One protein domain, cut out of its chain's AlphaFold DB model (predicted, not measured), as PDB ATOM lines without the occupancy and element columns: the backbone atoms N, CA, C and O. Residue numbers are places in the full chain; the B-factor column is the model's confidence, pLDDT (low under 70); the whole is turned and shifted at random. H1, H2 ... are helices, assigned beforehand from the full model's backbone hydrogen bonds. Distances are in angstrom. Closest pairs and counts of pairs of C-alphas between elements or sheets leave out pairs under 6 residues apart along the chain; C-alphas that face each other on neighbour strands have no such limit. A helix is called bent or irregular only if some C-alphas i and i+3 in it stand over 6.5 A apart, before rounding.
ATOM      1  N   LEU A 475      65.175  78.058 148.314       87.06
ATOM      2  CA  LEU A 475      65.441  77.039 149.321       87.06
ATOM      3  C   LEU A 475      66.451  77.533 150.366       87.06
ATOM      4  O   LEU A 475      66.160  77.452 151.558       87.06
ATOM      5  N   ALA A 476      67.571  78.128 149.935       88.12
ATOM      6  CA  ALA A 476      68.510  78.788 150.838       88.12
ATOM      7  C   ALA A 476      67.841  79.910 151.632       88.12
ATOM      8  O   ALA A 476      68.022  79.956 152.839       88.12
ATOM      9  N   ASN A 477      67.016  80.755 151.005       86.88
ATOM     10  CA  ASN A 477      66.289  81.817 151.707       86.88
ATOM     11  C   ASN A 477      65.360  81.281 152.810       86.88
ATOM     12  O   ASN A 477      65.372  81.823 153.915       86.88
ATOM     13  N   ASN A 478      64.593  80.213 152.552       88.19
ATOM     14  CA  ASN A 478      63.721  79.604 153.567       88.19
ATOM     15  C   ASN A 478      64.544  79.018 154.727       88.19
ATOM     16  O   ASN A 478      64.260  79.288 155.893       88.19
ATOM     17  N   VAL A 479      65.606  78.269 154.407       91.88
ATOM     18  CA  VAL A 479      66.507  77.644 155.390       91.88
ATOM     19  C   VAL A 479      67.256  78.688 156.220       91.88
ATOM     20  O   VAL A 479      67.339  78.559 157.436       91.88
ATOM     21  N   LEU A 480      67.765  79.740 155.581       89.81
ATOM     22  CA  LEU A 480      68.481  80.844 156.213       89.81
ATOM     23  C   LEU A 480      67.558  81.636 157.148       89.81
ATOM     24  O   LEU A 480      67.941  81.927 158.279       89.81
ATOM     25  N   SER A 481      66.323  81.911 156.714       88.06
ATOM     26  CA  SER A 481      65.293  82.557 157.544       88.06
ATOM     27  C   SER A 481      64.917  81.699 158.754       88.06
ATOM     28  O   SER A 481      64.775  82.223 159.856       88.06
ATOM     29  N   PHE A 482      64.817  80.377 158.568       91.06
ATOM     30  CA  PHE A 482      64.637  79.418 159.656       91.06
ATOM     31  C   PHE A 482      65.791  79.492 160.666       91.06
ATOM     32  O   PHE A 482      65.539  79.852 161.815       91.06
ATOM     33  N   VAL A 483      67.037  79.212 160.258       92.00
ATOM     34  CA  VAL A 483      68.166  79.115 161.207       92.00
ATOM     35  C   VAL A 483      68.497  80.446 161.879       92.00
ATOM     36  O   VAL A 483      68.878  80.449 163.044       92.00
ATOM     37  N   THR A 484      68.280  81.581 161.205       89.06
ATOM     38  CA  THR A 484      68.480  82.918 161.800       89.06
ATOM     39  C   THR A 484      67.395  83.259 162.831       89.06
ATOM     40  O   THR A 484      67.639  84.047 163.738       89.06
ATOM     41  N   ARG A 485      66.191  82.669 162.736       87.69
ATOM     42  CA  ARG A 485      65.138  82.831 163.758       87.69
ATOM     43  C   ARG A 485      65.287  81.843 164.922       87.69
ATOM     44  O   ARG A 485      64.723  82.073 165.990       87.69
ATOM     45  N   THR A 486      65.988  80.727 164.724       87.69
ATOM     46  CA  THR A 486      66.072  79.622 165.699       87.69
ATOM     47  C   THR A 486      67.458  79.418 166.318       87.69
ATOM     48  O   THR A 486      67.587  78.608 167.238       87.69
ATOM     49  N   SER A 487      68.468  80.189 165.893       86.38
ATOM     50  CA  SER A 487      69.819  80.238 166.477       86.38
ATOM     51  C   SER A 487      69.793  80.447 167.990       86.38
ATOM     52  O   SER A 487      70.436  79.716 168.738       86.38
ATOM     53  N   ASP A 488      68.995  81.413 168.445       82.38
ATOM     54  CA  ASP A 488      68.927  81.823 169.849       82.38
ATOM     55  C   ASP A 488      67.942  81.018 170.704       82.38
ATOM     56  O   ASP A 488      67.841  81.263 171.904       82.38
ATOM     57  N   SER A 489      67.234  80.054 170.113       85.25
ATOM     58  CA  SER A 489      66.272  79.198 170.810       85.25
ATOM     59  C   SER A 489      66.641  77.723 170.669       85.25
ATOM     60  O   SER A 489      67.299  77.162 171.543       85.25
ATOM     61  N   PHE A 490      66.250  77.089 169.566       85.81
ATOM     62  CA  PHE A 490      66.373  75.645 169.395       85.81
ATOM     63  C   PHE A 490      67.819  75.160 169.218       85.81
ATOM     64  O   PHE A 490      68.148  74.072 169.681       85.81
ATOM     65  N   PHE A 491      68.706  75.956 168.608       88.56
ATOM     66  CA  PHE A 491      70.113  75.560 168.423       88.56
ATOM     67  C   PHE A 491      71.006  75.778 169.658       88.56
ATOM     68  O   PHE A 491      72.156  75.337 169.650       88.56
ATOM     69  N   ARG A 492      70.477  76.379 170.736       86.69
ATOM     70  CA  ARG A 492      71.140  76.416 172.052       86.69
ATOM     71  C   ARG A 492      70.983  75.102 172.827       86.69
ATOM     72  O   ARG A 492      71.876  74.749 173.593       86.69
ATOM     73  N   ASP A 493      69.885  74.365 172.634       89.75
ATOM     74  CA  ASP A 493      69.726  73.039 173.242       89.75
ATOM     75  C   ASP A 493      70.504  71.983 172.447       89.75
ATOM     76  O   ASP A 493      70.149  71.620 171.327       89.75
ATOM     77  N   SER A 494      71.550  71.433 173.066       88.81
ATOM     78  CA  SER A 494      72.378  70.390 172.462       88.81
ATOM     79  C   SER A 494      71.623  69.071 172.213       88.81
ATOM     80  O   SER A 494      72.084  68.276 171.391       88.81
ATOM     81  N   SER A 495      70.492  68.832 172.891       90.56
ATOM     82  CA  SER A 495      69.630  67.657 172.692       90.56
ATOM     83  C   SER A 495      68.766  67.809 171.436       90.56
ATOM     84  O   SER A 495      68.873  67.001 170.510       90.56
ATOM     85  N   PHE A 496      68.002  68.904 171.330       91.94
ATOM     86  CA  PHE A 496      67.302  69.286 170.102       91.94
ATOM     87  C   PHE A 496      68.262  69.350 168.908       91.94
ATOM     88  O   PHE A 496      67.969  68.790 167.854       91.94
ATOM     89  N   GLN A 497      69.429  69.980 169.072       91.88
ATOM     90  CA  GLN A 497      70.468  70.101 168.045       91.88
ATOM     91  C   GLN A 497      70.937  68.721 167.546       91.88
ATOM     92  O   GLN A 497      70.970  68.501 166.334       91.88
ATOM     93  N   LYS A 498      71.195  67.755 168.449       93.25
ATOM     94  CA  LYS A 498      71.483  66.352 168.085       93.25
ATOM     95  C   LYS A 498      70.342  65.739 167.270       93.25
ATOM     96  O   LYS A 498      70.583  65.213 166.183       93.25
ATOM     97  N   GLY A 499      69.114  65.812 167.784       94.44
ATOM     98  CA  GLY A 499      67.932  65.234 167.139       94.44
ATOM     99  C   GLY A 499      67.667  65.830 165.754       94.44
ATOM    100  O   GLY A 499      67.406  65.097 164.802       94.44
ATOM    101  N   PHE A 500      67.803  67.149 165.609       95.44
ATOM    102  CA  PHE A 500      67.608  67.866 164.351       95.44
ATOM    103  C   PHE A 500      68.693  67.549 163.317       95.44
ATOM    104  O   PHE A 500      68.378  67.321 162.147       95.44
ATOM    105  N   PHE A 501      69.965  67.488 163.730       95.75
ATOM    106  CA  PHE A 501      71.052  67.079 162.838       95.75
ATOM    107  C   PHE A 501      70.866  65.628 162.392       95.75
ATOM    108  O   PHE A 501      71.001  65.345 161.200       95.75
ATOM    109  N   LYS A 502      70.467  64.734 163.312       96.00
ATOM    110  CA  LYS A 502      70.096  63.357 162.977       96.00
ATOM    111  C   LYS A 502      68.959  63.330 161.952       96.00
ATOM    112  O   LYS A 502      69.152  62.760 160.888       96.00
ATOM    113  N   LEU A 503      67.841  64.019 162.198       96.44
ATOM    114  CA  LEU A 503      66.709  64.103 161.262       96.44
ATOM    115  C   LEU A 503      67.133  64.557 159.859       96.44
ATOM    116  O   LEU A 503      66.744  63.941 158.870       96.44
ATOM    117  N   CYS A 504      67.936  65.616 159.759       97.06
ATOM    118  CA  CYS A 504      68.365  66.148 158.468       97.06
ATOM    119  C   CYS A 504      69.274  65.164 157.711       97.06
ATOM    120  O   CYS A 504      69.067  64.938 156.518       97.06
ATOM    121  N   ILE A 505      70.249  64.549 158.392       96.50
ATOM    122  CA  ILE A 505      71.166  63.569 157.786       96.50
ATOM    123  C   ILE A 505      70.404  62.298 157.377       96.50
ATOM    124  O   ILE A 505      70.546  61.843 156.245       96.50
ATOM    125  N   GLU A 506      69.527  61.777 158.236       95.81
ATOM    126  CA  GLU A 506      68.691  60.603 157.954       95.81
ATOM    127  C   GLU A 506      67.739  60.854 156.773       95.81
ATOM    128  O   GLU A 506      67.574  59.990 155.917       95.81
ATOM    129  N   VAL A 507      67.154  62.050 156.639       95.94
ATOM    130  CA  VAL A 507      66.328  62.387 155.463       95.94
ATOM    131  C   VAL A 507      67.179  62.587 154.200       95.94
ATOM    132  O   VAL A 507      66.737  62.226 153.109       95.94
ATOM    133  N   ALA A 508      68.414  63.082 154.313       95.94
ATOM    134  CA  ALA A 508      69.345  63.170 153.185       95.94
ATOM    135  C   ALA A 508      69.859  61.800 152.705       95.94
ATOM    136  O   ALA A 508      70.065  61.627 151.502       95.94
ATOM    137  N   LEU A 509      70.058  60.836 153.614       95.12
ATOM    138  CA  LEU A 509      70.575  59.496 153.308       95.12
ATOM    139  C   LEU A 509      69.469  58.463 153.030       95.12
ATOM    140  O   LEU A 509      69.640  57.636 152.144       95.12
ATOM    141  N   LEU A 510      68.325  58.513 153.719       93.81
ATOM    142  CA  LEU A 510      67.262  57.488 153.698       93.81
ATOM    143  C   LEU A 510      65.844  58.043 153.420       93.81
ATOM    144  O   LEU A 510      64.868  57.289 153.416       93.81
ATOM    145  N   GLU A 511      65.699  59.345 153.163       91.50
ATOM    146  CA  GLU A 511      64.425  60.028 152.873       91.50
ATOM    147  C   GLU A 511      63.276  59.697 153.851       91.50
ATOM    148  O   GLU A 511      63.319  60.057 155.024       91.50
ATOM    149  N   SER A 512      62.212  59.041 153.369       90.06
ATOM    150  CA  SER A 512      61.022  58.677 154.144       90.06
ATOM    151  C   SER A 512      61.294  57.633 155.215       90.06
ATOM    152  O   SER A 512      60.587  57.625 156.221       90.06
ATOM    153  N   VAL A 513      62.283  56.760 155.010       91.19
ATOM    154  CA  VAL A 513      62.690  55.766 156.013       91.19
ATOM    155  C   VAL A 513      63.466  56.471 157.125       91.19
ATOM    156  O   VAL A 513      63.115  56.330 158.291       91.19
ATOM    157  N   GLY A 514      64.405  57.351 156.767       93.25
ATOM    158  CA  GLY A 514      65.114  58.197 157.731       93.25
ATOM    159  C   GLY A 514      64.172  59.069 158.568       93.25
ATOM    160  O   GLY A 514      64.269  59.085 159.796       93.25
ATOM    161  N   PHE A 515      63.181  59.712 157.930       94.12
ATOM    162  CA  PHE A 515      62.138  60.456 158.649       94.12
ATOM    163  C   PHE A 515      61.374  59.565 159.639       94.12
ATOM    164  O   PHE A 515      61.249  59.933 160.806       94.12
ATOM    165  N   LYS A 516      60.888  58.384 159.209       93.06
ATOM    166  CA  LYS A 516      60.197  57.423 160.095       93.06
ATOM    167  C   LYS A 516      61.065  57.060 161.305       93.06
ATOM    168  O   LYS A 516      60.563  57.068 162.424       93.06
ATOM    169  N   ASN A 517      62.342  56.753 161.092       93.00
ATOM    170  CA  ASN A 517      63.232  56.232 162.130       93.00
ATOM    171  C   ASN A 517      63.566  57.293 163.192       93.00
ATOM    172  O   ASN A 517      63.587  56.994 164.391       93.00
ATOM    173  N   VAL A 518      63.740  58.554 162.785       93.50
ATOM    174  CA  VAL A 518      63.913  59.660 163.740       93.50
ATOM    175  C   VAL A 518      62.588  60.048 164.398       93.50
ATOM    176  O   VAL A 518      62.568  60.263 165.603       93.50
ATOM    177  N   ALA A 519      61.465  60.039 163.675       92.75
ATOM    178  CA  ALA A 519      60.147  60.310 164.257       92.75
ATOM    179  C   ALA A 519      59.706  59.249 165.287       92.75
ATOM    180  O   ALA A 519      59.136  59.611 166.314       92.75
ATOM    181  N   LYS A 520      60.020  57.959 165.060       92.19
ATOM    182  CA  LYS A 520      59.844  56.862 166.038       92.19
ATOM    183  C   LYS A 520      60.614  57.140 167.343       92.19
ATOM    184  O   LYS A 520      60.109  56.844 168.419       92.19
ATOM    185  N   SER A 521      61.841  57.660 167.244       92.06
ATOM    186  CA  SER A 521      62.783  57.778 168.373       92.06
ATOM    187  C   SER A 521      62.791  59.145 169.069       92.06
ATOM    188  O   SER A 521      63.202  59.230 170.221       92.06
ATOM    189  N   HIS A 522      62.340  60.206 168.395       92.25
ATOM    190  CA  HIS A 522      62.342  61.586 168.888       92.25
ATOM    191  C   HIS A 522      60.987  62.273 168.595       92.25
ATOM    192  O   HIS A 522      60.946  63.249 167.841       92.25
ATOM    193  N   PRO A 523      59.853  61.798 169.149       91.25
ATOM    194  CA  PRO A 523      58.533  62.365 168.848       91.25
ATOM    195  C   PRO A 523      58.416  63.849 169.239       91.25
ATOM    196  O   PRO A 523      57.846  64.640 168.489       91.25
ATOM    197  N   ASP A 524      59.021  64.261 170.356       91.88
ATOM    198  CA  ASP A 524      58.962  65.647 170.849       91.88
ATOM    199  C   ASP A 524      59.703  66.641 169.941       91.88
ATOM    200  O   ASP A 524      59.287  67.795 169.799       91.88
ATOM    201  N   LEU A 525      60.754  66.177 169.253       92.62
ATOM    202  CA  LEU A 525      61.411  66.934 168.189       92.62
ATOM    203  C   LEU A 525      60.409  67.213 167.064       92.62
ATOM    204  O   LEU A 525      60.254  68.364 166.666       92.62
ATOM    205  N   ILE A 526      59.693  66.192 166.582       93.06
ATOM    206  CA  ILE A 526      58.710  66.342 165.498       93.06
ATOM    207  C   ILE A 526      57.587  67.306 165.911       93.06
ATOM    208  O   ILE A 526      57.342  68.276 165.198       93.06
ATOM    209  N   ASN A 527      57.001  67.122 167.099       90.44
ATOM    210  CA  ASN A 527      55.961  68.001 167.663       90.44
ATOM    211  C   ASN A 527      56.401  69.480 167.761       90.44
ATOM    212  O   ASN A 527      55.579  70.396 167.668       90.44
ATOM    213  N   THR A 528      57.700  69.723 167.961       90.75
ATOM    214  CA  THR A 528      58.290  71.069 167.994       90.75
ATOM    215  C   THR A 528      58.529  71.611 166.582       90.75
ATOM    216  O   THR A 528      58.218  72.767 166.296       90.75
ATOM    217  N   LEU A 529      59.040  70.775 165.673       90.50
ATOM    218  CA  LEU A 529      59.321  71.136 164.282       90.50
ATOM    219  C   LEU A 529      58.052  71.384 163.450       90.50
ATOM    220  O   LEU A 529      58.097  72.216 162.547       90.50
ATOM    221  N   GLU A 530      56.920  70.736 163.750       89.00
ATOM    222  CA  GLU A 530      55.641  70.966 163.048       89.00
ATOM    223  C   GLU A 530      55.130  72.412 163.200       89.00
ATOM    224  O   GLU A 530      54.400  72.918 162.349       89.00
ATOM    225  N   GLN A 531      55.566  73.121 164.243       87.75
ATOM    226  CA  GLN A 531      55.230  74.529 164.477       87.75
ATOM    227  C   GLN A 531      56.077  75.487 163.608       87.75
ATOM    228  O   GLN A 531      55.781  76.682 163.513       87.75
ATOM    229  N   ILE A 532      57.130  74.981 162.955       87.38
ATOM    230  CA  ILE A 532      58.120  75.755 162.198       87.38
ATOM    231  C   ILE A 532      57.757  75.751 160.709       87.38
ATOM    232  O   ILE A 532      58.236  74.932 159.925       87.38
ATOM    233  N   ARG A 533      56.922  76.718 160.317       85.00
ATOM    234  CA  ARG A 533      56.374  76.886 158.956       85.00
ATOM    235  C   ARG A 533      57.402  76.768 157.823       85.00
ATOM    236  O   ARG A 533      57.082  76.246 156.763       85.00
ATOM    237  N   GLU A 534      58.633  77.229 158.021       87.19
ATOM    238  CA  GLU A 534      59.720  77.201 157.025       87.19
ATOM    239  C   GLU A 534      60.172  75.779 156.641       87.19
ATOM    240  O   GLU A 534      60.808  75.589 155.601       87.19
ATOM    241  N   LEU A 535      59.848  74.788 157.477       87.25
ATOM    242  CA  LEU A 535      60.104  73.366 157.249       87.25
ATOM    243  C   LEU A 535      58.869  72.631 156.692       87.25
ATOM    244  O   LEU A 535      58.979  71.454 156.340       87.25
ATOM    245  N   THR A 536      57.707  73.296 156.606       85.75
ATOM    246  CA  THR A 536      56.447  72.693 156.143       85.75
ATOM    247  C   THR A 536      56.153  72.981 154.670       85.75
ATOM    248  O   THR A 536      56.587  73.980 154.089       85.75
ATOM    249  N   LEU A 537      55.370  72.086 154.065       84.06
ATOM    250  CA  LEU A 537      54.925  72.130 152.669       84.06
ATOM    251  C   LEU A 537      54.136  73.415 152.327       84.06
ATOM    252  O   LEU A 537      54.127  73.846 151.172       84.06
ATOM    253  N   ASP A 538      53.526  74.063 153.329       78.56
ATOM    254  CA  ASP A 538      52.778  75.316 153.175       78.56
ATOM    255  C   ASP A 538      53.654  76.464 152.644       78.56
ATOM    256  O   ASP A 538      53.254  77.182 151.719       78.56
ATOM    257  N   THR A 539      54.860  76.643 153.205       74.75
ATOM    258  CA  THR A 539      55.750  77.761 152.828       74.75
ATOM    259  C   THR A 539      56.576  77.471 151.588       74.75
ATOM    260  O   THR A 539      56.841  78.385 150.809       74.75
ATOM    261  N   THR A 540      56.938  76.210 151.345       69.25
ATOM    262  CA  THR A 540      57.635  75.823 150.108       69.25
ATOM    263  C   THR A 540      56.711  75.826 148.889       69.25
ATOM    264  O   THR A 540      57.186  75.759 147.752       69.25
ATOM    265  N   HIS A 541      55.394  75.919 149.116       66.75
ATOM    266  CA  HIS A 541      54.325  75.776 148.125       66.75
ATOM    267  C   HIS A 541      54.354  74.423 147.389       66.75
ATOM    268  O   HIS A 541      53.781  74.272 146.301       66.75
ATOM    269  N   THR A 542      55.001  73.415 147.980       73.12
ATOM    270  CA  THR A 542      54.949  72.036 147.497       73.12
ATOM    271  C   THR A 542      53.554  71.486 147.784       73.12
ATOM    272  O   THR A 542      53.168  71.311 148.934       73.12
ATOM    273  N   LYS A 543      52.775  71.191 146.737       73.38
ATOM    274  CA  LYS A 543      51.429  70.621 146.901       73.38
ATOM    275  C   LYS A 543      51.484  69.332 147.731       73.38
ATOM    276  O   LYS A 543      52.204  68.403 147.361       73.38
ATOM    277  N   HIS A 544      50.664  69.248 148.781       75.31
ATOM    278  CA  HIS A 544      50.393  67.981 149.460       75.31
ATOM    279  C   HIS A 544      49.975  66.918 148.438       75.31
ATOM    280  O   HIS A 544      49.170  67.180 147.543       75.31
ATOM    281  N   THR A 545      50.535  65.717 148.572       74.31
ATOM    282  CA  THR A 545      50.199  64.574 147.717       74.31
ATOM    283  C   THR A 545      49.001  63.850 148.335       74.31
ATOM    284  O   THR A 545      49.174  63.234 149.387       74.31
ATOM    285  N   PRO A 546      47.788  63.915 147.749       70.94
ATOM    286  CA  PRO A 546      46.612  63.263 148.320       70.94
ATOM    287  C   PRO A 546      46.799  61.744 148.264       70.94
ATOM    288  O   PRO A 546      46.828  61.148 147.191       70.94
ATOM    289  N   SER A 547      47.000  61.113 149.421       79.00
ATOM    290  CA  SER A 547      47.379  59.703 149.500       79.00
ATOM    291  C   SER A 547      47.114  59.127 150.890       79.00
ATOM    292  O   SER A 547      47.290  59.796 151.905       79.00
ATOM    293  N   ASN A 548      46.740  57.847 150.941       76.44
ATOM    294  CA  ASN A 548      46.515  57.132 152.198       76.44
ATOM    295  C   ASN A 548      47.821  56.677 152.882       76.44
ATOM    296  O   ASN A 548      47.801  56.397 154.085       76.44
ATOM    297  N   LYS A 549      48.948  56.625 152.146       78.75
ATOM    298  CA  LYS A 549      50.267  56.214 152.661       78.75
ATOM    299  C   LYS A 549      50.707  57.172 153.784       78.75
ATOM    300  O   LYS A 549      50.711  58.385 153.596       78.75
ATOM    301  N   GLN A 550      51.097  56.647 154.953       73.88
ATOM    302  CA  GLN A 550      51.435  57.458 156.145       73.88
ATOM    303  C   GLN A 550      52.507  58.533 155.876       73.88
ATOM    304  O   GLN A 550      52.423  59.636 156.406       73.88
ATOM    305  N   ILE A 551      53.464  58.237 154.992       74.31
ATOM    306  CA  ILE A 551      54.536  59.149 154.554       74.31
ATOM    307  C   ILE A 551      54.046  60.436 153.865       74.31
ATOM    308  O   ILE A 551      54.844  61.346 153.671       74.31
ATOM    309  N   HIS A 552      52.766  60.517 153.491       77.19
ATOM    310  CA  HIS A 552      52.138  61.694 152.881       77.19
ATOM    311  C   HIS A 552      51.192  62.440 153.842       77.19
ATOM    312  O   HIS A 552      50.548  63.404 153.435       77.19
ATOM    313  N   LYS A 553      51.098  61.999 155.109       78.50
ATOM    314  CA  LYS A 553      50.240  62.607 156.144       78.50
ATOM    315  C   LYS A 553      50.959  63.627 157.029       78.50
ATOM    316  O   LYS A 553      50.282  64.416 157.675       78.50
ATOM    317  N   ASN A 554      52.293  63.603 157.077       83.94
ATOM    318  CA  ASN A 554      53.060  64.648 157.755       83.94
ATOM    319  C   ASN A 554      53.171  65.900 156.870       83.94
ATOM    320  O   ASN A 554      52.966  65.843 155.654       83.94
ATOM    321  N   ILE A 555      53.494  67.029 157.495       88.81
ATOM    322  CA  ILE A 555      53.499  68.348 156.851       88.81
ATOM    323  C   ILE A 555      54.880  68.801 156.357       88.81
ATOM    324  O   ILE A 555      54.992  69.919 155.863       88.81
ATOM    325  N   PHE A 556      55.931  67.984 156.474       90.69
ATOM    326  CA  PHE A 556      57.316  68.415 156.242       90.69
ATOM    327  C   PHE A 556      57.738  68.374 154.770       90.69
ATOM    328  O   PHE A 556      57.533  67.381 154.067       90.69
ATOM    329  N   ASP A 557      58.441  69.414 154.312       90.44
ATOM    330  CA  ASP A 557      59.101  69.376 153.008       90.44
ATOM    331  C   ASP A 557      60.460  68.671 153.121       90.44
ATOM    332  O   ASP A 557      61.479  69.238 153.525       90.44
ATOM    333  N   TYR A 558      60.488  67.398 152.722       91.44
ATOM    334  CA  TYR A 558      61.702  66.578 152.763       91.44
ATOM    335  C   TYR A 558      62.842  67.145 151.902       91.44
ATOM    336  O   TYR A 558      63.992  66.782 152.130       91.44
ATOM    337  N   SER A 559      62.568  68.030 150.934       90.88
ATOM    338  CA  SER A 559      63.627  68.678 150.155       90.88
ATOM    339  C   SER A 559      64.330  69.802 150.923       90.88
ATOM    340  O   SER A 559      65.484  70.087 150.617       90.88
ATOM    341  N   VAL A 560      63.697  70.369 151.961       93.19
ATOM    342  CA  VAL A 560      64.329  71.281 152.935       93.19
ATOM    343  C   VAL A 560      65.210  70.493 153.908       93.19
ATOM    344  O   VAL A 560      66.380  70.831 154.094       93.19
ATOM    345  N   LEU A 561      64.685  69.399 154.467       95.19
ATOM    346  CA  LEU A 561      65.421  68.538 155.403       95.19
ATOM    347  C   LEU A 561      66.625  67.847 154.736       95.19
ATOM    348  O   LEU A 561      67.726  67.887 155.280       95.19
ATOM    349  N   ALA A 562      66.458  67.289 153.531       95.44
ATOM    350  CA  ALA A 562      67.560  66.681 152.779       95.44
ATOM    351  C   ALA A 562      68.632  67.710 152.378       95.44
ATOM    352  O   ALA A 562      69.822  67.413 152.422       95.44
ATOM    353  N   TYR A 563      68.233  68.937 152.030       95.50
ATOM    354  CA  TYR A 563      69.161  70.025 151.717       95.50
ATOM    355  C   TYR A 563      70.023  70.405 152.930       95.50
ATOM    356  O   TYR A 563      71.246  70.477 152.811       95.50
ATOM    357  N   LEU A 564      69.414  70.552 154.112       96.06
ATOM    358  CA  LEU A 564      70.143  70.736 155.371       96.06
ATOM    359  C   LEU A 564      71.052  69.541 155.700       96.06
ATOM    360  O   LEU A 564      72.195  69.737 156.111       96.06
ATOM    361  N   GLY A 565      70.595  68.310 155.463       96.44
ATOM    362  CA  GLY A 565      71.411  67.108 155.644       96.44
ATOM    363  C   GLY A 565      72.631  67.067 154.722       96.44
ATOM    364  O   GLY A 565      73.724  66.741 155.175       96.44
ATOM    365  N   HIS A 566      72.496  67.476 153.459       95.56
ATOM    366  CA  HIS A 566      73.628  67.594 152.536       95.56
ATOM    367  C   HIS A 566      74.629  68.690 152.965       95.56
ATOM    368  O   HIS A 566      75.836  68.470 152.850       95.56
ATOM    369  N   ILE A 567      74.171  69.815 153.539       95.31
ATOM    370  CA  ILE A 567      75.050  70.832 154.162       95.31
ATOM    371  C   ILE A 567      75.801  70.251 155.376       95.31
ATOM    372  O   ILE A 567      77.003  70.473 155.524       95.31
ATOM    373  N   LEU A 568      75.126  69.475 156.227       95.38
ATOM    374  CA  LEU A 568      75.732  68.825 157.395       95.38
ATOM    375  C   LEU A 568      76.767  67.754 157.004       95.38
ATOM    376  O   LEU A 568      77.842  67.680 157.600       95.38
ATOM    377  N   ILE A 569      76.486  66.960 155.970       94.62
ATOM    378  CA  ILE A 569      77.424  65.965 155.426       94.62
ATOM    379  C   ILE A 569      78.653  66.658 154.809       94.62
ATOM    380  O   ILE A 569      79.777  66.205 155.026       94.62
ATOM    381  N   TRP A 570      78.469  67.791 154.119       92.25
ATOM    382  CA  TRP A 570      79.570  68.636 153.634       92.25
ATOM    383  C   TRP A 570      80.443  69.183 154.761       92.25
ATOM    384  O   TRP A 570      81.662  69.038 154.701       92.25
ATOM    385  N   ALA A 571      79.848  69.736 155.818       91.56
ATOM    386  CA  ALA A 571      80.597  70.232 156.971       91.56
ATOM    387  C   ALA A 571      81.444  69.127 157.628       91.56
ATOM    388  O   ALA A 571      82.633  69.326 157.883       91.56
ATOM    389  N   SER A 572      80.860  67.939 157.825       91.19
ATOM    390  CA  SER A 572      81.549  66.766 158.379       91.19
ATOM    391  C   SER A 572      82.699  66.288 157.483       91.19
ATOM    392  O   SER A 572      83.773  65.943 157.980       91.19
ATOM    393  N   HIS A 573      82.519  66.323 156.159       89.75
ATOM    394  CA  HIS A 573      83.586  66.055 155.196       89.75
ATOM    395  C   HIS A 573      84.723  67.089 155.284       89.75
ATOM    396  O   HIS A 573      85.886  66.716 155.430       89.75
ATOM    397  N   CYS A 574      84.401  68.384 155.262       87.62
ATOM    398  CA  CYS A 574      85.398  69.451 155.338       87.62
ATOM    399  C   CYS A 574      86.200  69.413 156.647       87.62
ATOM    400  O   CYS A 574      87.403  69.669 156.619       87.62
ATOM    401  N   GLN A 575      85.583  69.035 157.773       87.81
ATOM    402  CA  GLN A 575      86.307  68.787 159.025       87.81
ATOM    403  C   GLN A 575      87.314  67.637 158.880       87.81
ATOM    404  O   GLN A 575      88.491  67.836 159.181       87.81
ATOM    405  N   LYS A 576      86.895  66.485 158.326       86.69
ATOM    406  CA  LYS A 576      87.781  65.333 158.069       86.69
ATOM    407  C   LYS A 576      88.991  65.714 157.200       86.69
ATOM    408  O   LYS A 576      90.111  65.386 157.570       86.69
ATOM    409  N   CYS A 577      88.799  66.459 156.106       86.31
ATOM    410  CA  CYS A 577      89.906  66.914 155.246       86.31
ATOM    411  C   CYS A 577      90.868  67.910 155.910       86.31
ATOM    412  O   CYS A 577      92.014  68.013 155.489       86.31
ATOM    413  N   ASN A 578      90.422  68.646 156.931       85.62
ATOM    414  CA  ASN A 578      91.260  69.571 157.698       85.62
ATOM    415  C   ASN A 578      91.799  68.925 158.993       85.62
ATOM    416  O   ASN A 578      92.132  69.647 159.933       85.62
ATOM    417  N   ASN A 579      91.817  67.585 159.088       87.06
ATOM    418  CA  ASN A 579      92.192  66.811 160.286       87.06
ATOM    419  C   ASN A 579      91.492  67.279 161.581       87.06
ATOM    420  O   ASN A 579      91.986  67.091 162.690       87.06
ATOM    421  N   THR A 580      90.325  67.910 161.440       85.25
ATOM    422  CA  THR A 580      89.548  68.494 162.534       85.25
ATOM    423  C   THR A 580      88.524  67.464 163.018       85.25
ATOM    424  O   THR A 580      87.887  66.824 162.174       85.25
ATOM    425  N   PRO A 581      88.303  67.299 164.337       84.56
ATOM    426  CA  PRO A 581      87.257  66.420 164.848       84.56
ATOM    427  C   PRO A 581      85.900  66.730 164.205       84.56
ATOM    428  O   PRO A 581      85.442  67.873 164.207       84.56
ATOM    429  N   SER A 582      85.258  65.709 163.633       86.75
ATOM    430  CA  SER A 582      83.932  65.876 163.040       86.75
ATOM    431  C   SER A 582      82.893  66.107 164.134       86.75
ATOM    432  O   SER A 582      82.883  65.397 165.144       86.75
ATOM    433  N   PHE A 583      81.950  67.024 163.903       88.12
ATOM    434  CA  PHE A 583      80.821  67.208 164.818       88.12
ATOM    435  C   PHE A 583      79.977  65.931 164.971       88.12
ATOM    436  O   PHE A 583      79.268  65.794 165.964       88.12
ATOM    437  N   PHE A 584      80.076  64.966 164.046       90.44
ATOM    438  CA  PHE A 584      79.462  63.644 164.206       90.44
ATOM    439  C   PHE A 584      79.882  62.984 165.528       90.44
ATOM    440  O   PHE A 584      79.036  62.450 166.239       90.44
ATOM    441  N   SER A 585      81.157  63.096 165.915       86.81
ATOM    442  CA  SER A 585      81.649  62.609 167.207       86.81
ATOM    443  C   SER A 585      81.128  63.458 168.372       86.81
ATOM    444  O   SER A 585      80.721  62.913 169.391       86.81
ATOM    445  N   SER A 586      81.072  64.786 168.218       86.00
ATOM    446  CA  SER A 586      80.584  65.715 169.255       86.00
ATOM    447  C   SER A 586      79.098  65.556 169.596       86.00
ATOM    448  O   SER A 586      78.684  65.926 170.691       86.00
ATOM    449  N   PHE A 587      78.295  65.047 168.658       88.69
ATOM    450  CA  PHE A 587      76.865  64.798 168.844       88.69
ATOM    451  C   PHE A 587      76.520  63.309 168.961       88.69
ATOM    452  O   PHE A 587      75.343  62.996 169.119       88.69
ATOM    453  N   ASP A 588      77.501  62.398 168.928       89.25
ATOM    454  CA  ASP A 588      77.282  60.944 168.911       89.25
ATOM    455  C   ASP A 588      76.294  60.549 167.783       89.25
ATOM    456  O   ASP A 588      75.119  60.230 167.988       89.25
ATOM    457  N   LEU A 589      76.787  60.716 166.553       90.44
ATOM    458  CA  LEU A 589      76.124  60.458 165.275       90.44
ATOM    459  C   LEU A 589      77.031  59.564 164.412       90.44
ATOM    460  O   LEU A 589      77.728  60.056 163.520       90.44
ATOM    461  N   ASP A 590      77.064  58.261 164.694       86.56
ATOM    462  CA  ASP A 590      77.924  57.327 163.958       86.56
ATOM    463  C   ASP A 590      77.393  57.039 162.541       86.56
ATOM    464  O   ASP A 590      76.506  56.211 162.327       86.56
ATOM    465  N   TYR A 591      77.947  57.757 161.562       89.88
ATOM    466  CA  TYR A 591      77.723  57.528 160.137       89.88
ATOM    467  C   TYR A 591      79.040  57.111 159.461       89.88
ATOM    468  O   TYR A 591      79.869  57.980 159.143       89.88
ATOM    469  N   PRO A 592      79.253  55.807 159.200       89.56
ATOM    470  CA  PRO A 592      80.471  55.332 158.555       89.56
ATOM    471  C   PRO A 592      80.539  55.823 157.104       89.56
ATOM    472  O   PRO A 592      79.534  55.819 156.391       89.56
ATOM    473  N   SER A 593      81.732  56.211 156.634       89.44
ATOM    474  CA  SER A 593      81.903  56.842 155.311       89.44
ATOM    475  C   SER A 593      81.306  56.008 154.166       89.44
ATOM    476  O   SER A 593      80.610  56.564 153.323       89.44
ATOM    477  N   LYS A 594      81.422  54.672 154.220       91.38
ATOM    478  CA  LYS A 594      80.818  53.739 153.247       91.38
ATOM    479  C   LYS A 594      79.291  53.857 153.122       91.38
ATOM    480  O   LYS A 594      78.749  53.690 152.034       91.38
ATOM    481  N   LEU A 595      78.582  54.145 154.219       92.62
ATOM    482  CA  LEU A 595      77.130  54.352 154.180       92.62
ATOM    483  C   LEU A 595      76.805  55.630 153.398       92.62
ATOM    484  O   LEU A 595      75.937  55.617 152.526       92.62
ATOM    485  N   ILE A 596      77.545  56.704 153.683       92.62
ATOM    486  CA  ILE A 596      77.426  58.008 153.022       92.62
ATOM    487  C   ILE A 596      77.758  57.869 151.528       92.62
ATOM    488  O   ILE A 596      76.953  58.271 150.689       92.62
ATOM    489  N   GLU A 597      78.880  57.221 151.202       92.94
ATOM    490  CA  GLU A 597      79.327  56.891 149.842       92.94
ATOM    491  C   GLU A 597      78.226  56.190 149.034       92.94
ATOM    492  O   GLU A 597      77.854  56.668 147.959       92.94
ATOM    493  N   ASN A 598      77.652  55.107 149.569       93.25
ATOM    494  CA  ASN A 598      76.612  54.323 148.896       93.25
ATOM    495  C   ASN A 598      75.302  55.108 148.705       93.25
ATOM    496  O   ASN A 598      74.647  54.979 147.672       93.25
ATOM    497  N   HIS A 599      74.907  55.931 149.680       93.12
ATOM    498  CA  HIS A 599      73.612  56.624 149.658       93.12
ATOM    499  C   HIS A 599      73.630  57.956 148.890       93.12
ATOM    500  O   HIS A 599      72.559  58.439 148.501       93.12
ATOM    501  N   ILE A 600      74.820  58.515 148.641       92.62
ATOM    502  CA  ILE A 600      75.069  59.721 147.829       92.62
ATOM    503  C   ILE A 600      75.552  59.372 146.412       92.62
ATOM    504  O   ILE A 600      75.245  60.096 145.462       92.62
ATOM    505  N   GLY A 601      76.252  58.247 146.249       89.88
ATOM    506  CA  GLY A 601      76.734  57.746 144.960       89.88
ATOM    507  C   GLY A 601      78.200  58.068 144.671       89.88
ATOM    508  O   GLY A 601      78.594  58.160 143.509       89.88
ATOM    509  N   GLY A 602      79.004  58.311 145.700       89.88
ATOM    510  CA  GLY A 602      80.405  58.710 145.589       89.88
ATOM    511  C   GLY A 602      80.932  59.280 146.907       89.88
ATOM    512  O   GLY A 602      80.125  59.579 147.789       89.88
ATOM    513  N   PRO A 603      82.260  59.431 147.052       85.62
ATOM    514  CA  PRO A 603      82.885  59.836 148.310       85.62
ATOM    515  C   PRO A 603      82.339  61.161 148.842       85.62
ATOM    516  O   PRO A 603      81.956  61.233 150.015       85.62
ATOM    517  N   HIS A 604      82.262  62.203 148.009       84.81
ATOM    518  CA  HIS A 604      81.805  63.522 148.438       84.81
ATOM    519  C   HIS A 604      80.808  64.135 147.433       84.81
ATOM    520  O   HIS A 604      80.804  63.822 146.243       84.81
ATOM    521  N   LEU A 605      79.918  65.020 147.903       86.38
ATOM    522  CA  LEU A 605      78.783  65.535 147.111       86.38
ATOM    523  C   LEU A 605      79.197  66.391 145.896       86.38
ATOM    524  O   LEU A 605      78.367  66.618 145.020       86.38
ATOM    525  N   TRP A 606      80.438  66.870 145.827       85.44
ATOM    526  CA  TRP A 606      81.019  67.654 144.722       85.44
ATOM    527  C   TRP A 606      81.754  66.775 143.703       85.44
ATOM    528  O   TRP A 606      82.023  67.247 142.602       85.44
ATOM    529  N   ASP A 607      82.007  65.498 144.003       87.44
ATOM    530  CA  ASP A 607      82.739  64.587 143.120       87.44
ATOM    531  C   ASP A 607      81.899  64.070 141.942       87.44
ATOM    532  O   ASP A 607      80.726  64.407 141.726       87.44
ATOM    533  N   ARG A 608      82.510  63.185 141.151       89.62
ATOM    534  CA  ARG A 608      81.823  62.402 140.128       89.62
ATOM    535  C   ARG A 608      80.885  61.363 140.757       89.62
ATOM    536  O   ARG A 608      81.255  60.201 140.924       89.62
ATOM    537  N   LEU A 609      79.648  61.763 141.033       92.31
ATOM    538  CA  LEU A 609      78.621  60.854 141.540       92.31
ATOM    539  C   LEU A 609      78.138  59.861 140.466       92.31
ATOM    540  O   LEU A 609      78.052  60.170 139.270       92.31
ATOM    541  N   ARG A 610      77.756  58.667 140.914       92.12
ATOM    542  CA  ARG A 610      77.059  57.625 140.157       92.12
ATOM    543  C   ARG A 610      75.842  57.177 140.951       92.12
ATOM    544  O   ARG A 610      75.951  56.846 142.124       92.12
ATOM    545  N   ARG A 611      74.689  57.128 140.300       92.94
ATOM    546  CA  ARG A 611      73.474  56.607 140.900       92.94
ATOM    547  C   ARG A 611      73.518  55.085 140.912       92.94
ATOM    548  O   ARG A 611      73.199  54.447 139.908       92.94
ATOM    549  N   ASP A 612      73.844  54.518 142.063       90.31
ATOM    550  CA  ASP A 612      73.419  53.158 142.356       90.31
ATOM    551  C   ASP A 612      71.885  53.118 142.487       90.31
ATOM    552  O   ASP A 612      71.275  53.996 143.095       90.31
ATOM    553  N   LYS A 613      71.245  52.124 141.872       88.56
ATOM    554  CA  LYS A 613      69.784  51.971 141.859       88.56
ATOM    555  C   LYS A 613      69.273  51.129 143.019       88.56
ATOM    556  O   LYS A 613      68.097  51.262 143.341       88.56
ATOM    557  N   GLU A 614      70.144  50.337 143.639       89.06
ATOM    558  CA  GLU A 614      69.843  49.580 144.853       89.06
ATOM    559  C   GLU A 614      69.825  50.542 146.049       89.06
ATOM    560  O   GLU A 614      68.798  50.698 146.706       89.06
ATOM    561  N   ASN A 615      70.909  51.300 146.260       89.06
ATOM    562  CA  ASN A 615      70.977  52.251 147.370       89.06
ATOM    563  C   ASN A 615      70.246  53.590 147.115       89.06
ATOM    564  O   ASN A 615      69.778  54.195 148.083       89.06
ATOM    565  N   ILE A 616      70.136  54.103 145.872       92.31
ATOM    566  CA  ILE A 616      69.660  55.482 145.588       92.31
ATOM    567  C   ILE A 616      68.386  55.527 144.726       92.31
ATOM    568  O   ILE A 616      68.389  55.445 143.488       92.31
ATOM    569  N   ASN A 617      67.261  55.784 145.397       91.38
ATOM    570  CA  ASN A 617      65.961  55.969 144.756       91.38
ATOM    571  C   ASN A 617      65.897  57.251 143.878       91.38
ATOM    572  O   ASN A 617      66.742  58.151 143.942       91.38
ATOM    573  N   SER A 618      64.857  57.356 143.043       89.88
ATOM    574  CA  SER A 618      64.722  58.437 142.050       89.88
ATOM    575  C   SER A 618      64.426  59.823 142.653       89.88
ATOM    576  O   SER A 618      64.648  60.838 141.991       89.88
ATOM    577  N   LYS A 619      63.918  59.883 143.890       89.88
ATOM    578  CA  LYS A 619      63.584  61.115 144.618       89.88
ATOM    579  C   LYS A 619      64.824  61.670 145.331       89.88
ATOM    580  O   LYS A 619      65.145  62.842 145.124       89.88
ATOM    581  N   ARG A 620      65.621  60.817 145.986       92.19
ATOM    582  CA  ARG A 620      66.917  61.195 146.573       92.19
ATOM    583  C   ARG A 620      67.904  61.662 145.506       92.19
ATOM    584  O   ARG A 620      68.520  62.709 145.668       92.19
ATOM    585  N   TRP A 621      67.976  60.979 144.358       93.75
ATOM    586  CA  TRP A 621      68.798  61.433 143.222       93.75
ATOM    587  C   TRP A 621      68.386  62.825 142.709       93.75
ATOM    588  O   TRP A 621      69.229  63.656 142.374       93.75
ATOM    589  N   LYS A 622      67.083  63.136 142.725       92.19
ATOM    590  CA  LYS A 622      66.551  64.466 142.389       92.19
ATOM    591  C   LYS A 622      66.878  65.521 143.460       92.19
ATOM    592  O   LYS A 622      67.086  66.679 143.098       92.19
ATOM    593  N   HIS A 623      66.948  65.153 144.742       92.12
ATOM    594  CA  HIS A 623      67.427  66.032 145.818       92.12
ATOM    595  C   HIS A 623      68.929  66.316 145.698       92.12
ATOM    596  O   HIS A 623      69.312  67.484 145.681       92.12
ATOM    597  N   LEU A 624      69.748  65.284 145.478       93.12
ATOM    598  CA  LEU A 624      71.186  65.400 145.216       93.12
ATOM    599  C   LEU A 624      71.471  66.331 144.028       93.12
ATOM    600  O   LEU A 624      72.274  67.254 144.138       93.12
ATOM    601  N   ILE A 625      70.762  66.164 142.907       91.44
ATOM    602  CA  ILE A 625      70.926  67.028 141.725       91.44
ATOM    603  C   ILE A 625      70.520  68.476 142.006       91.44
ATOM    604  O   ILE A 625      71.264  69.384 141.634       91.44
ATOM    605  N   LYS A 626      69.386  68.708 142.684       90.50
ATOM    606  CA  LYS A 626      68.988  70.056 143.126       90.50
ATOM    607  C   LYS A 626      70.065  70.688 144.010       90.50
ATOM    608  O   LYS A 626      70.434  71.832 143.777       90.50
ATOM    609  N   PHE A 627      70.569  69.952 145.002       92.25
ATOM    610  CA  PHE A 627      71.602  70.433 145.916       92.25
ATOM    611  C   PHE A 627      72.876  70.814 145.157       92.25
ATOM    612  O   PHE A 627      73.362  71.928 145.311       92.25
ATOM    613  N   ARG A 628      73.371  69.950 144.264       90.31
ATOM    614  CA  ARG A 628      74.589  70.213 143.479       90.31
ATOM    615  C   ARG A 628      74.470  71.383 142.504       90.31
ATOM    616  O   ARG A 628      75.434  72.120 142.331       90.31
ATOM    617  N   GLN A 629      73.296  71.586 141.902       88.69
ATOM    618  CA  GLN A 629      73.011  72.760 141.061       88.69
ATOM    619  C   GLN A 629      73.076  74.083 141.839       88.69
ATOM    620  O   GLN A 629      73.283  75.132 141.235       88.69
ATOM    621  N   VAL A 630      72.881  74.025 143.158       87.94
ATOM    622  CA  VAL A 630      72.829  75.180 144.058       87.94
ATOM    623  C   VAL A 630      74.171  75.391 144.775       87.94
ATOM    624  O   VAL A 630      74.675  76.509 144.776       87.94
ATOM    625  N   PHE A 631      74.800  74.326 145.289       86.88
ATOM    626  CA  PHE A 631      76.124  74.324 145.941       86.88
ATOM    627  C   PHE A 631      77.164  75.162 145.182       86.88
ATOM    628  O   PHE A 631      77.843  75.989 145.789       86.88
ATOM    629  N   LEU A 632      77.197  75.014 143.852       85.62
ATOM    630  CA  LEU A 632      78.076  75.739 142.930       85.62
ATOM    631  C   LEU A 632      78.076  77.269 143.122       85.62
ATOM    632  O   LEU A 632      79.092  77.894 142.854       85.62
ATOM    633  N   TYR A 633      76.978  77.869 143.592       86.94
ATOM    634  CA  TYR A 633      76.824  79.324 143.766       86.94
ATOM    635  C   TYR A 633      76.479  79.736 145.205       86.94
ATOM    636  O   TYR A 633      76.165  80.905 145.467       86.94
ATOM    637  N   GLU A 634      76.426  78.775 146.135       89.12
ATOM    638  CA  GLU A 634      75.854  78.992 147.467       89.12
ATOM    639  C   GLU A 634      76.713  78.494 148.638       89.12
ATOM    640  O   GLU A 634      76.321  78.679 149.786       89.12
ATOM    641  N   GLU A 635      77.913  77.970 148.381       89.88
ATOM    642  CA  GLU A 635      78.847  77.480 149.407       89.88
ATOM    643  C   GLU A 635      79.062  78.463 150.583       89.88
ATOM    644  O   GLU A 635      78.960  78.079 151.747       89.88
ATOM    645  N   ASP A 636      79.278  79.756 150.312       89.06
ATOM    646  CA  ASP A 636      79.457  80.767 151.370       89.06
ATOM    647  C   ASP A 636      78.189  80.944 152.228       89.06
ATOM    648  O   ASP A 636      78.262  81.153 153.439       89.06
ATOM    649  N   LYS A 637      77.002  80.787 151.631       89.12
ATOM    650  CA  LYS A 637      75.720  80.817 152.356       89.12
ATOM    651  C   LYS A 637      75.561  79.556 153.209       89.12
ATOM    652  O   LYS A 637      74.960  79.624 154.277       89.12
ATOM    653  N   PHE A 638      76.132  78.424 152.788       91.69
ATOM    654  CA  PHE A 638      76.105  77.177 153.558       91.69
ATOM    655  C   PHE A 638      76.979  77.299 154.817       91.69
ATOM    656  O   PHE A 638      76.560  76.851 155.882       91.69
ATOM    657  N   VAL A 639      78.126  77.994 154.745       90.88
ATOM    658  CA  VAL A 639      78.916  78.369 155.937       90.88
ATOM    659  C   VAL A 639      78.107  79.241 156.900       90.88
ATOM    660  O   VAL A 639      78.165  79.019 158.107       90.88
ATOM    661  N   LEU A 640      77.325  80.208 156.403       90.31
ATOM    662  CA  LEU A 640      76.466  81.032 157.265       90.31
ATOM    663  C   LEU A 640      75.330  80.219 157.903       90.31
ATOM    664  O   LEU A 640      75.085  80.366 159.097       90.31
ATOM    665  N   ILE A 641      74.691  79.317 157.151       93.19
ATOM    666  CA  ILE A 641      73.682  78.387 157.683       93.19
ATOM    667  C   ILE A 641      74.277  77.550 158.828       93.19
ATOM    668  O   ILE A 641      73.696  77.493 159.912       93.19
ATOM    669  N   LEU A 642      75.473  76.985 158.635       92.38
ATOM    670  CA  LEU A 642      76.206  76.269 159.683       92.38
ATOM    671  C   LEU A 642      76.526  77.178 160.881       92.38
ATOM    672  O   LEU A 642      76.300  76.780 162.019       92.38
ATOM    673  N   ARG A 643      76.985  78.414 160.658       89.88
ATOM    674  CA  ARG A 643      77.299  79.366 161.736       89.88
ATOM    675  C   ARG A 643      76.102  79.640 162.656       89.88
ATOM    676  O   ARG A 643      76.286  79.709 163.868       89.88
ATOM    677  N   PHE A 644      74.893  79.754 162.105       90.38
ATOM    678  CA  PHE A 644      73.668  79.898 162.901       90.38
ATOM    679  C   PHE A 644      73.248  78.591 163.599       90.38
ATOM    680  O   PHE A 644      72.754  78.634 164.723       90.38
ATOM    681  N   MET A 645      73.480  77.430 162.975       91.44
ATOM    682  CA  MET A 645      73.155  76.109 163.543       91.44
ATOM    683  C   MET A 645      74.120  75.634 164.645       91.44
ATOM    684  O   MET A 645      73.742  74.784 165.450       91.44
ATOM    685  N   PHE A 646      75.351  76.151 164.680       86.69
ATOM    686  CA  PHE A 646      76.435  75.756 165.595       86.69
ATOM    687  C   PHE A 646      76.877  76.901 166.532       86.69
ATOM    688  O   PHE A 646      78.048  76.985 166.914       86.69
ATOM    689  N   HIS A 647      75.954  77.802 166.884       66.12
ATOM    690  CA  HIS A 647      76.251  79.005 167.666       66.12
ATOM    691  C   HIS A 647      76.955  78.696 169.010       66.12
ATOM    692  O   HIS A 647      76.784  77.628 169.597       66.12
TER     693      HIS A 647
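This is residues 475 to 647 of the 652 residues of the protein "Piso0_003753 protein" of Pichia sorbitophila (strain ATCC MYA-4447 / BCRC 22081 / CBS 7064 / NBRC 10061 / NRRL Y-12695) (UniProt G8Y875). A long helix, H5, runs through the core, with H2a crossing it on one side and the two arms of the bent helix H8 packing round its other sides. H1 lies beside H8b, H2b folds back beside H2a, and the short helices H3, H4, H6 and H7 lie round this core. The printed part has 173 residues with eight named helices, H1 to H8 in order, and no named strand; its class is all helix. It is compact, with a radius of gyration of the C-alphas of 15.3 A, and rounded, spanning 42 by 39 by 32 A.

Find C-alpha 475 at (65.441, 77.039, 149.321); from there H1 runs to residue 486, 16.6 A. H2, residues 494 to 521, was assigned as one helix by its hydrogen bonds but is bent, C-alphas 509 and 512 being 9.6 A apart; its arms are H2a, residues 494 to 509, 22.1 A, and H2b, residues 512 to 521, 14.4 A. Next come H3, residues 523 to 529, and H4, residues 537 to 540. Look for C-alpha 558 at (61.702, 66.578, 152.763), where H5 begins; it runs 28.3 A to residue 577. H6, residues 583 to 586, and H7, residues 593 to 600, follow. H8, residues 618 to 645, was also assigned as one helix by its hydrogen bonds but is bent, C-alphas 633 and 636 being 8.2 A apart; H8a, residues 618 to 633, is 24.2 A long, and H8b, residues 636 to 645, ends at C-alpha 645, (73.155, 76.109, 163.543).

Helix packing is mostly crossed, helices touching at large angles. H2a and H5 touch, about perpendicular at 78 degrees; their closest C-alphas, of Ala 508 and Ala 562, are 4.0 A apart. H2b touches H2a at a shallow tilt of 24 degrees, opposite ways, closest at C-alphas 506 and 514, 4.3 A. H2a only just touches H3, with 3 pairs of C-alphas within 8 A, closest at Phe 496 and Leu 525, 6.6 A. It also only just touches H7, with 3 pairs, through residue 509 alone, whose C-alpha is 5.5 A from that of His 599. H8a touches H5 at a steep tilt of 60 degrees, closest at C-alphas 627 and 563, 6.3 A. H8b touches H5 about perpendicular, at 83 degrees, closest at C-alphas 638 and 567, 6.5 A. H1 touches H8b, the same way at a shallow tilt of 29 degrees, closest at C-alphas 483 and 644, 5.8 A. H4 and H5 are near each other, as are H6 and H2a. Every O i to N i+4 pair is within hydrogen-bond range in H1, H2a, H2b, H3, H5, H7 and H8b, and 10 of 12 are in H8a; H4 and H6 are too short for such a pair.

The C-alphas farthest apart, of Asn 548 and Asn 579, are 47.4 A apart. The printed part has no cut. The links H4 to H5 and H7 to H8 are long, 17 residues each. Confidence is under 70 at residues 540 to 541 and 647.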